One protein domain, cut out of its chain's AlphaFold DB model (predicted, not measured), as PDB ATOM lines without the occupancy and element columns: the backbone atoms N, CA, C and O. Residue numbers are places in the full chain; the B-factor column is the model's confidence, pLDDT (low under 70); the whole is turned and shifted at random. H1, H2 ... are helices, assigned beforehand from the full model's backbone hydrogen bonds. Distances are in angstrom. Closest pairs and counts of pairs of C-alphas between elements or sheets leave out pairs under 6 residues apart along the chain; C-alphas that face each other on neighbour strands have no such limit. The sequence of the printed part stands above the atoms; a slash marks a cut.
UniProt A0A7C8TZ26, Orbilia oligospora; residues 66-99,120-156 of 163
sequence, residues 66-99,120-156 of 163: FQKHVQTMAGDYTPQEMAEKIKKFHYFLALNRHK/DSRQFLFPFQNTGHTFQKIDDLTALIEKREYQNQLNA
ATOM      1  N   PHE A  66     182.774 163.621 194.493       97.00
ATOM      2  CA  PHE A  66     182.994 162.320 195.128       97.00
ATOM      3  C   PHE A  66     183.151 162.442 196.644       97.00
ATOM      4  O   PHE A  66     182.425 161.787 197.381       97.00
ATOM      5  N   GLN A  67     184.018 163.338 197.116       95.75
ATOM      6  CA  GLN A  67     184.241 163.553 198.551       95.75
ATOM      7  C   GLN A  67     182.963 163.926 199.312       95.75
ATOM      8  O   GLN A  67     182.795 163.515 200.456       95.75
ATOM      9  N   LYS A  68     182.061 164.689 198.686       95.94
ATOM     10  CA  LYS A  68     180.771 165.043 199.280       95.94
ATOM     11  C   LYS A  68     179.798 163.860 199.286       95.94
ATOM     12  O   LYS A  68     179.215 163.540 200.324       95.94
ATOM     13  N   HIS A  69     179.588 163.236 198.130       95.81
ATOM     14  CA  HIS A  69     178.529 162.236 197.968       95.81
ATOM     15  C   HIS A  69     178.884 160.886 198.575       95.81
ATOM     16  O   HIS A  69     177.985 160.212 199.058       95.81
ATOM     17  N   VAL A  70     180.171 160.540 198.679       95.06
ATOM     18  CA  VAL A  70     180.601 159.335 199.409       95.06
ATOM     19  C   VAL A  70     180.231 159.395 200.895       95.06
ATOM     20  O   VAL A  70     179.981 158.368 201.509       95.06
ATOM     21  N   GLN A  71     180.166 160.597 201.476       91.25
ATOM     22  CA  GLN A  71     179.733 160.793 202.862       91.25
ATOM     23  C   GLN A  71     178.214 160.911 202.975       91.25
ATOM     24  O   GLN A  71     177.619 160.369 203.898       91.25
ATOM     25  N   THR A  72     177.588 161.640 202.047       91.81
ATOM     26  CA  THR A  72     176.146 161.937 202.103       91.81
ATOM     27  C   THR A  72     175.295 160.704 201.793       91.81
ATOM     28  O   THR A  72     174.226 160.555 202.367       91.81
ATOM     29  N   MET A  73     175.789 159.816 200.926       90.06
ATOM     30  CA  MET A  73     175.107 158.588 200.500       90.06
ATOM     31  C   MET A  73     175.688 157.331 201.156       90.06
ATOM     32  O   MET A  73     175.557 156.224 200.630       90.06
ATOM     33  N   ALA A  74     176.371 157.498 202.291       84.81
ATOM     34  CA  ALA A  74     176.894 156.379 203.055       84.81
ATOM     35  C   ALA A  74     175.721 155.530 203.579       84.81
ATOM     36  O   ALA A  74     174.968 155.972 204.445       84.81
ATOM     37  N   GLY A  75     175.569 154.320 203.039       87.31
ATOM     38  CA  GLY A  75     174.485 153.386 203.365       87.31
ATOM     39  C   GLY A  75     173.703 152.923 202.138       87.31
ATOM     40  O   GLY A  75     173.379 151.742 202.052       87.31
ATOM     41  N   ASP A  76     173.486 153.819 201.173       90.25
ATOM     42  CA  ASP A  76     172.798 153.495 199.917       90.25
ATOM     43  C   ASP A  76     173.774 152.973 198.855       90.25
ATOM     44  O   ASP A  76     173.433 152.084 198.079       90.25
ATOM     45  N   TYR A  77     175.001 153.509 198.840       92.50
ATOM     46  CA  TYR A  77     176.040 153.138 197.881       92.50
ATOM     47  C   TYR A  77     177.376 152.868 198.562       92.50
ATOM     48  O   TYR A  77     177.772 153.550 199.511       92.50
ATOM     49  N   THR A  78     178.120 151.912 198.014       94.25
ATOM     50  CA  THR A  78     179.528 151.716 198.358       94.25
ATOM     51  C   THR A  78     180.394 152.845 197.781       94.25
ATOM     52  O   THR A  78     180.043 153.457 196.760       94.25
ATOM     53  N   PRO A  79     181.572 153.125 198.375       95.12
ATOM     54  CA  PRO A  79     182.516 154.094 197.821       95.12
ATOM     55  C   PRO A  79     182.882 153.815 196.356       95.12
ATOM     56  O   PRO A  79     183.009 154.750 195.562       95.12
ATOM     57  N   GLN A  80     182.991 152.540 195.980       95.38
ATOM     58  CA  GLN A  80     183.286 152.116 194.615       95.38
ATOM     59  C   GLN A  80     182.133 152.426 193.648       95.38
ATOM     60  O   GLN A  80     182.362 153.047 192.607       95.38
ATOM     61  N   GLU A  81     180.892 152.087 194.000       95.00
ATOM     62  CA  GLU A  81     179.716 152.385 193.166       95.00
ATOM     63  C   GLU A  81     179.532 153.894 192.968       95.00
ATOM     64  O   GLU A  81     179.273 154.361 191.854       95.00
ATOM     65  N   MET A  82     179.726 154.683 194.030       95.50
ATOM     66  CA  MET A  82     179.648 156.140 193.947       95.50
ATOM     67  C   MET A  82     180.745 156.712 193.037       95.50
ATOM     68  O   MET A  82     180.483 157.594 192.211       95.50
ATOM     69  N   ALA A  83     181.975 156.198 193.142       95.88
ATOM     70  CA  ALA A  83     183.066 156.576 192.252       95.88
ATOM     71  C   ALA A  83     182.738 156.256 190.785       95.88
ATOM     72  O   ALA A  83     182.963 157.093 189.909       95.88
ATOM     73  N   GLU A  84     182.186 155.078 190.499       94.88
ATOM     74  CA  GLU A  84     181.793 154.673 189.146       94.88
ATOM     75  C   GLU A  84     180.689 155.561 188.570       94.88
ATOM     76  O   GLU A  84     180.837 156.061 187.450       94.88
ATOM     77  N   LYS A  85     179.638 155.851 189.345       95.12
ATOM     78  CA  LYS A  85     178.549 156.754 188.935       95.12
ATOM     79  C   LYS A  85     179.056 158.162 188.620       95.12
ATOM     80  O   LYS A  85     178.745 158.708 187.559       95.12
ATOM     81  N   ILE A  86     179.901 158.738 189.479       95.38
ATOM     82  CA  ILE A  86     180.458 160.086 189.273       95.38
ATOM     83  C   ILE A  86     181.401 160.125 188.066       95.38
ATOM     84  O   ILE A  86     181.338 161.062 187.260       95.38
ATOM     85  N   LYS A  87     182.250 159.101 187.894       94.62
ATOM     86  CA  LYS A  87     183.108 158.959 186.707       94.62
ATOM     87  C   LYS A  87     182.256 158.875 185.436       94.62
ATOM     88  O   LYS A  87     182.524 159.605 184.481       94.62
ATOM     89  N   LYS A  88     181.188 158.070 185.443       94.38
ATOM     90  CA  LYS A  88     180.248 157.915 184.321       94.38
ATOM     91  C   LYS A  88     179.545 159.229 183.972       94.38
ATOM     92  O   LYS A  88     179.536 159.618 182.804       94.38
ATOM     93  N   PHE A  89     179.052 159.962 184.973       95.12
ATOM     94  CA  PHE A  89     178.454 161.289 184.789       95.12
ATOM     95  C   PHE A  89     179.428 162.257 184.101       95.12
ATOM     96  O   PHE A  89     179.105 162.841 183.064       95.12
ATOM     97  N   HIS A  90     180.647 162.402 184.630       93.56
ATOM     98  CA  HIS A  90     181.643 163.314 184.061       93.56
ATOM     99  C   HIS A  90     182.134 162.880 182.676       93.56
ATOM    100  O   HIS A  90     182.382 163.740 181.826       93.56
ATOM    101  N   TYR A  91     182.230 161.575 182.428       93.44
ATOM    102  CA  TYR A  91     182.571 161.021 181.124       93.44
ATOM    103  C   TYR A  91     181.527 161.389 180.064       93.44
ATOM    104  O   TYR A  91     181.869 162.019 179.061       93.44
ATOM    105  N   PHE A  92     180.247 161.076 180.293       93.56
ATOM    106  CA  PHE A  92     179.195 161.374 179.317       93.56
ATOM    107  C   PHE A  92     178.951 162.865 179.147       93.56
ATOM    108  O   PHE A  92     178.650 163.319 178.043       93.56
ATOM    109  N   LEU A  93     179.120 163.638 180.212       92.38
ATOM    110  CA  LEU A  93     179.057 165.087 180.156       92.38
ATOM    111  C   LEU A  93     180.157 165.674 179.274       92.38
ATOM    112  O   LEU A  93     179.881 166.588 178.501       92.38
ATOM    113  N   ALA A  94     181.382 165.154 179.374       92.25
ATOM    114  CA  ALA A  94     182.490 165.558 178.519       92.25
ATOM    115  C   ALA A  94     182.257 165.135 177.062       92.25
ATOM    116  O   ALA A  94     182.367 165.967 176.161       92.25
ATOM    117  N   LEU A  95     181.858 163.878 176.841       93.00
ATOM    118  CA  LEU A  95     181.603 163.310 175.516       93.00
ATOM    119  C   LEU A  95     180.493 164.066 174.773       93.00
ATOM    120  O   LEU A  95     180.648 164.429 173.609       93.00
ATOM    121  N   ASN A  96     179.383 164.349 175.455       93.88
ATOM    122  CA  ASN A  96     178.194 164.950 174.855       93.88
ATOM    123  C   ASN A  96     178.161 166.482 174.942       93.88
ATOM    124  O   ASN A  96     177.184 167.083 174.495       93.88
ATOM    125  N   ARG A  97     179.192 167.152 175.487       93.19
ATOM    126  CA  ARG A  97     179.123 168.607 175.717       93.19
ATOM    127  C   ARG A  97     178.896 169.403 174.439       93.19
ATOM    128  O   ARG A  97     178.182 170.402 174.472       93.19
ATOM    129  N   HIS A  98     179.460 168.955 173.325       93.62
ATOM    130  CA  HIS A  98     179.262 169.572 172.017       93.62
ATOM    131  C   HIS A  98     177.773 169.699 171.640       93.62
ATOM    132  O   HIS A  98     177.396 170.692 171.040       93.62
ATOM    133  N   LYS A  99     176.890 168.787 172.079       94.19
ATOM    134  CA  LYS A  99     175.440 168.889 171.820       94.19
ATOM    135  C   LYS A  99     174.811 170.131 172.462       94.19
ATOM    136  O   LYS A  99     173.807 170.638 171.983       94.19
ATOM    137  N   ASP A 120     175.616 178.411 181.286       91.62
ATOM    138  CA  ASP A 120     176.763 177.555 181.617       91.62
ATOM    139  C   ASP A 120     177.817 177.579 180.512       91.62
ATOM    140  O   ASP A 120     178.085 176.561 179.886       91.62
ATOM    141  N   SER A 121     178.434 178.732 180.258       90.25
ATOM    142  CA  SER A 121     179.520 178.833 179.277       90.25
ATOM    143  C   SER A 121     180.731 178.014 179.730       90.25
ATOM    144  O   SER A 121     181.357 178.324 180.745       90.25
ATOM    145  N   ARG A 122     181.055 176.944 178.996       90.12
ATOM    146  CA  ARG A 122     182.210 176.071 179.269       90.12
ATOM    147  C   ARG A 122     182.863 175.606 177.976       90.12
ATOM    148  O   ARG A 122     182.287 175.708 176.897       90.12
ATOM    149  N   GLN A 123     184.053 175.030 178.107       91.62
ATOM    150  CA  GLN A 123     184.678 174.273 177.028       91.62
ATOM    151  C   GLN A 123     183.752 173.135 176.580       91.62
ATOM    152  O   GLN A 123     183.044 172.545 177.399       91.62
ATOM    153  N   PHE A 124     183.751 172.846 175.280       91.00
ATOM    154  CA  PHE A 124     182.981 171.746 174.692       91.00
ATOM    155  C   PHE A 124     183.865 170.611 174.164       91.00
ATOM    156  O   PHE A 124     183.368 169.503 173.985       91.00
ATOM    157  N   LEU A 125     185.160 170.872 173.962       91.94
ATOM    158  CA  LEU A 125     186.167 169.869 173.639       91.94
ATOM    159  C   LEU A 125     186.969 169.556 174.903       91.94
ATOM    160  O   LEU A 125     187.892 170.285 175.262       91.94
ATOM    161  N   PHE A 126     186.577 168.496 175.602       88.50
ATOM    162  CA  PHE A 126     187.289 168.026 176.787       88.50
ATOM    163  C   PHE A 126     188.343 166.981 176.414       88.50
ATOM    164  O   PHE A 126     188.118 166.193 175.493       88.50
ATOM    165  N   PRO A 127     189.467 166.911 177.151       85.44
ATOM    166  CA  PRO A 127     190.375 165.780 177.040       85.44
ATOM    167  C   PRO A 127     189.673 164.502 177.507       85.44
ATOM    168  O   PRO A 127     188.731 164.557 178.309       85.44
ATOM    169  N   PHE A 128     190.155 163.354 177.027       75.88
ATOM    170  CA  PHE A 128     189.609 162.052 177.391       75.88
ATOM    171  C   PHE A 128     189.658 161.866 178.915       75.88
ATOM    172  O   PHE A 128     190.728 161.761 179.512       75.88
ATOM    173  N   GLN A 129     188.486 161.896 179.557       70.88
ATOM    174  CA  GLN A 129     188.386 161.958 181.021       70.88
ATOM    175  C   GLN A 129     188.861 160.662 181.690       70.88
ATOM    176  O   GLN A 129     189.425 160.723 182.779       70.88
ATOM    177  N   ASN A 130     188.709 159.513 181.020       66.62
ATOM    178  CA  ASN A 130     189.043 158.197 181.582       66.62
ATOM    179  C   ASN A 130     190.540 158.020 181.876       66.62
ATOM    180  O   ASN A 130     190.905 157.152 182.658       66.62
ATOM    181  N   THR A 131     191.402 158.842 181.277       64.81
ATOM    182  CA  THR A 131     192.854 158.848 181.518       64.81
ATOM    183  C   THR A 131     193.307 160.091 182.286       64.81
ATOM    184  O   THR A 131     194.496 160.397 182.336       64.81
ATOM    185  N   GLY A 132     192.370 160.861 182.842       83.56
ATOM    186  CA  GLY A 132     192.663 162.097 183.553       83.56
ATOM    187  C   GLY A 132     193.105 161.859 184.997       83.56
ATOM    188  O   GLY A 132     192.557 161.010 185.697       83.56
ATOM    189  N   HIS A 133     194.014 162.710 185.482       89.12
ATOM    190  CA  HIS A 133     194.447 162.765 186.888       89.12
ATOM    191  C   HIS A 133     193.268 162.828 187.879       89.12
ATOM    192  O   HIS A 133     193.337 162.318 188.993       89.12
ATOM    193  N   THR A 134     192.153 163.441 187.476       91.50
ATOM    194  CA  THR A 134     190.937 163.530 188.290       91.50
ATOM    195  C   THR A 134     190.349 162.157 188.616       91.50
ATOM    196  O   THR A 134     189.923 161.955 189.747       91.50
ATOM    197  N   PHE A 135     190.319 161.225 187.658       94.12
ATOM    198  CA  PHE A 135     189.741 159.893 187.871       94.12
ATOM    199  C   PHE A 135     190.692 159.017 188.682       94.12
ATOM    200  O   PHE A 135     190.253 158.412 189.649       94.12
ATOM    201  N   GLN A 136     191.995 159.082 188.387       93.81
ATOM    202  CA  GLN A 136     193.030 158.423 189.196       93.81
ATOM    203  C   GLN A 136     192.945 158.845 190.664       93.81
ATOM    204  O   GLN A 136     192.940 158.011 191.559       93.81
ATOM    205  N   LYS A 137     192.770 160.146 190.922       95.50
ATOM    206  CA  LYS A 137     192.607 160.655 192.285       95.50
ATOM    207  C   LYS A 137     191.335 160.147 192.969       95.50
ATOM    208  O   LYS A 137     191.332 160.010 194.188       95.50
ATOM    209  N   ILE A 138     190.250 159.916 192.227       96.12
ATOM    210  CA  ILE A 138     189.043 159.291 192.785       96.12
ATOM    211  C   ILE A 138     189.359 157.843 193.160       96.12
ATOM    212  O   ILE A 138     189.077 157.460 194.287       96.12
ATOM    213  N   ASP A 139     190.015 157.088 192.277       95.69
ATOM    214  CA  ASP A 139     190.395 155.694 192.531       95.69
ATOM    215  C   ASP A 139     191.322 155.566 193.757       95.69
ATOM    216  O   ASP A 139     191.087 154.734 194.632       95.69
ATOM    217  N   ASP A 140     192.312 156.456 193.888       96.56
ATOM    218  CA  ASP A 140     193.202 156.519 195.055       96.56
ATOM    219  C   ASP A 140     192.435 156.808 196.356       96.56
ATOM    220  O   ASP A 140     192.724 156.230 197.408       96.56
ATOM    221  N   LEU A 141     191.454 157.719 196.303       96.25
ATOM    222  CA  LEU A 141     190.614 158.057 197.452       96.25
ATOM    223  C   LEU A 141     189.688 156.899 197.829       96.25
ATOM    224  O   LEU A 141     189.552 156.616 199.018       96.25
ATOM    225  N   THR A 142     189.092 156.220 196.850       96.56
ATOM    226  CA  THR A 142     188.268 155.032 197.077       96.56
ATOM    227  C   THR A 142     189.087 153.933 197.748       96.56
ATOM    228  O   THR A 142     188.720 153.476 198.829       96.56
ATOM    229  N   ALA A 143     190.271 153.614 197.212       96.19
ATOM    230  CA  ALA A 143     191.165 152.615 197.794       96.19
ATOM    231  C   ALA A 143     191.621 152.984 199.219       96.19
ATOM    232  O   ALA A 143     191.837 152.112 200.064       96.19
ATOM    233  N   LEU A 144     191.791 154.276 199.514       96.12
ATOM    234  CA  LEU A 144     192.107 154.747 200.864       96.12
ATOM    235  C   LEU A 144     190.938 154.544 201.836       96.12
ATOM    236  O   LEU A 144     191.172 154.184 202.992       96.12
ATOM    237  N   ILE A 145     189.705 154.796 201.391       94.06
ATOM    238  CA  ILE A 145     188.489 154.603 202.192       94.06
ATOM    239  C   ILE A 145     188.311 153.116 202.502       94.06
ATOM    240  O   ILE A 145     188.238 152.762 203.675       94.06
ATOM    241  N   GLU A 146     188.385 152.247 201.496       92.38
ATOM    242  CA  GLU A 146     188.259 150.792 201.666       92.38
ATOM    243  C   GLU A 146     189.322 150.227 202.613       92.38
ATOM    244  O   GLU A 146     189.026 149.441 203.512       92.38
ATOM    245  N   LYS A 147     190.580 150.677 202.479       93.94
ATOM    246  CA  LYS A 147     191.648 150.295 203.415       93.94
ATOM    247  C   LYS A 147     191.312 150.701 204.845       93.94
ATOM    248  O   LYS A 147     191.558 149.923 205.761       93.94
ATOM    249  N   ARG A 148     190.774 151.904 205.063       92.69
ATOM    250  CA  ARG A 148     190.379 152.364 206.403       92.69
ATOM    251  C   ARG A 148     189.205 151.564 206.950       92.69
ATOM    252  O   ARG A 148     189.244 151.188 208.115       92.69
ATOM    253  N   GLU A 149     188.204 151.274 206.130       89.25
ATOM    254  CA  GLU A 149     187.061 150.443 206.514       89.25
ATOM    255  C   GLU A 149     187.506 149.036 206.915       89.25
ATOM    256  O   GLU A 149     187.129 148.560 207.984       89.25
ATOM    257  N   TYR A 150     188.400 148.422 206.140       89.88
ATOM    258  CA  TYR A 150     188.991 147.126 206.468       89.88
ATOM    259  C   TYR A 150     189.768 147.154 207.797       89.88
ATOM    260  O   TYR A 150     189.590 146.281 208.644       89.88
ATOM    261  N   GLN A 151     190.596 148.180 208.028       90.38
ATOM    262  CA  GLN A 151     191.314 148.335 209.302       90.38
ATOM    263  C   GLN A 151     190.356 148.542 210.481       90.38
ATOM    264  O   GLN A 151     190.556 147.972 211.552       90.38
ATOM    265  N   ASN A 152     189.286 149.316 210.290       89.56
ATOM    266  CA  ASN A 152     188.265 149.518 211.313       89.56
ATOM    267  C   ASN A 152     187.539 148.208 211.649       89.56
ATOM    268  O   ASN A 152     187.303 147.940 212.824       89.56
ATOM    269  N   GLN A 153     187.248 147.368 210.652       87.38
ATOM    270  CA  GLN A 153     186.656 146.043 210.861       87.38
ATOM    271  C   GLN A 153     187.595 145.108 211.637       87.38
ATOM    272  O   GLN A 153     187.151 144.450 212.577       87.38
ATOM    273  N   LEU A 154     188.893 145.086 211.307       86.81
ATOM    274  CA  LEU A 154     189.889 144.299 212.047       86.81
ATOM    275  C   LEU A 154     190.008 144.739 213.511       86.81
ATOM    276  O   LEU A 154     190.097 143.894 214.397       86.81
ATOM    277  N   ASN A 155     189.985 146.049 213.763       85.25
ATOM    278  CA  ASN A 155     190.073 146.603 215.115       85.25
ATOM    279  C   ASN A 155     188.779 146.410 215.925       85.25
ATOM    280  O   ASN A 155     188.828 146.389 217.153       85.25
ATOM    281  N   ALA A 156     187.627 146.286 215.256       79.62
ATOM    282  CA  ALA A 156     186.328 146.049 215.884       79.62
ATOM    283  C   ALA A 156     186.051 144.562 216.175       79.62
ATOM    284  O   ALA A 156     185.196 144.257 217.009       79.62
TER     285      ALA A 156
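Overview. This is residues 66 to 99 and 120 to 156 of the 163 residues of a protein of Orbilia oligospora (UniProt A0A7C8TZ26). Two helices, the long H3 and the shorter H2, lie side by side and run opposite ways, with the short H1 packed slantwise on the first part of H2. The last residues of H3, 147 to 156, stick out and make much of the length. The printed part has 71 residues with three named helices, H1, H2, H3, and no named strand, all helix; it is loose, radius of gyration of the C-alphas 14.9 A, spanning 50 by 22 by 16 A.

Arrangement. H3, residues 133 to 156, touches H2, residues 79 to 95, with residues 135 to 146 alone, at a shallow tilt of 9 degrees; their closest C-alphas, Thr 142 and Pro 79, are 5.9 A apart. H1, residues 66 to 72, touches residues 79 to 86 of H2 alone, at a steep tilt of 49 degrees, opposite ways; the closest C-alphas, Val 70 and Pro 79, are 5.8 A apart. H1 and H3 are close but not clearly touching, C-alphas 66 and 138 being 7.2 A apart. Every O i to N i+4 pair is within hydrogen-bond range in H2 and H3, 2 of 3 in H1.

Along the chain. H3 measures 34.4 A, ending at C-alpha 156 (186.328, 146.049, 215.884); H2 measures 24.2 A; H1 begins at C-alpha 66 (182.994, 162.320, 195.128).

Size, cuts and confidence. Residues 100 to 119 are not printed, a 13.1 A gap between C-alphas 99 and 120. Residues 130 to 131 have pLDDT under 70.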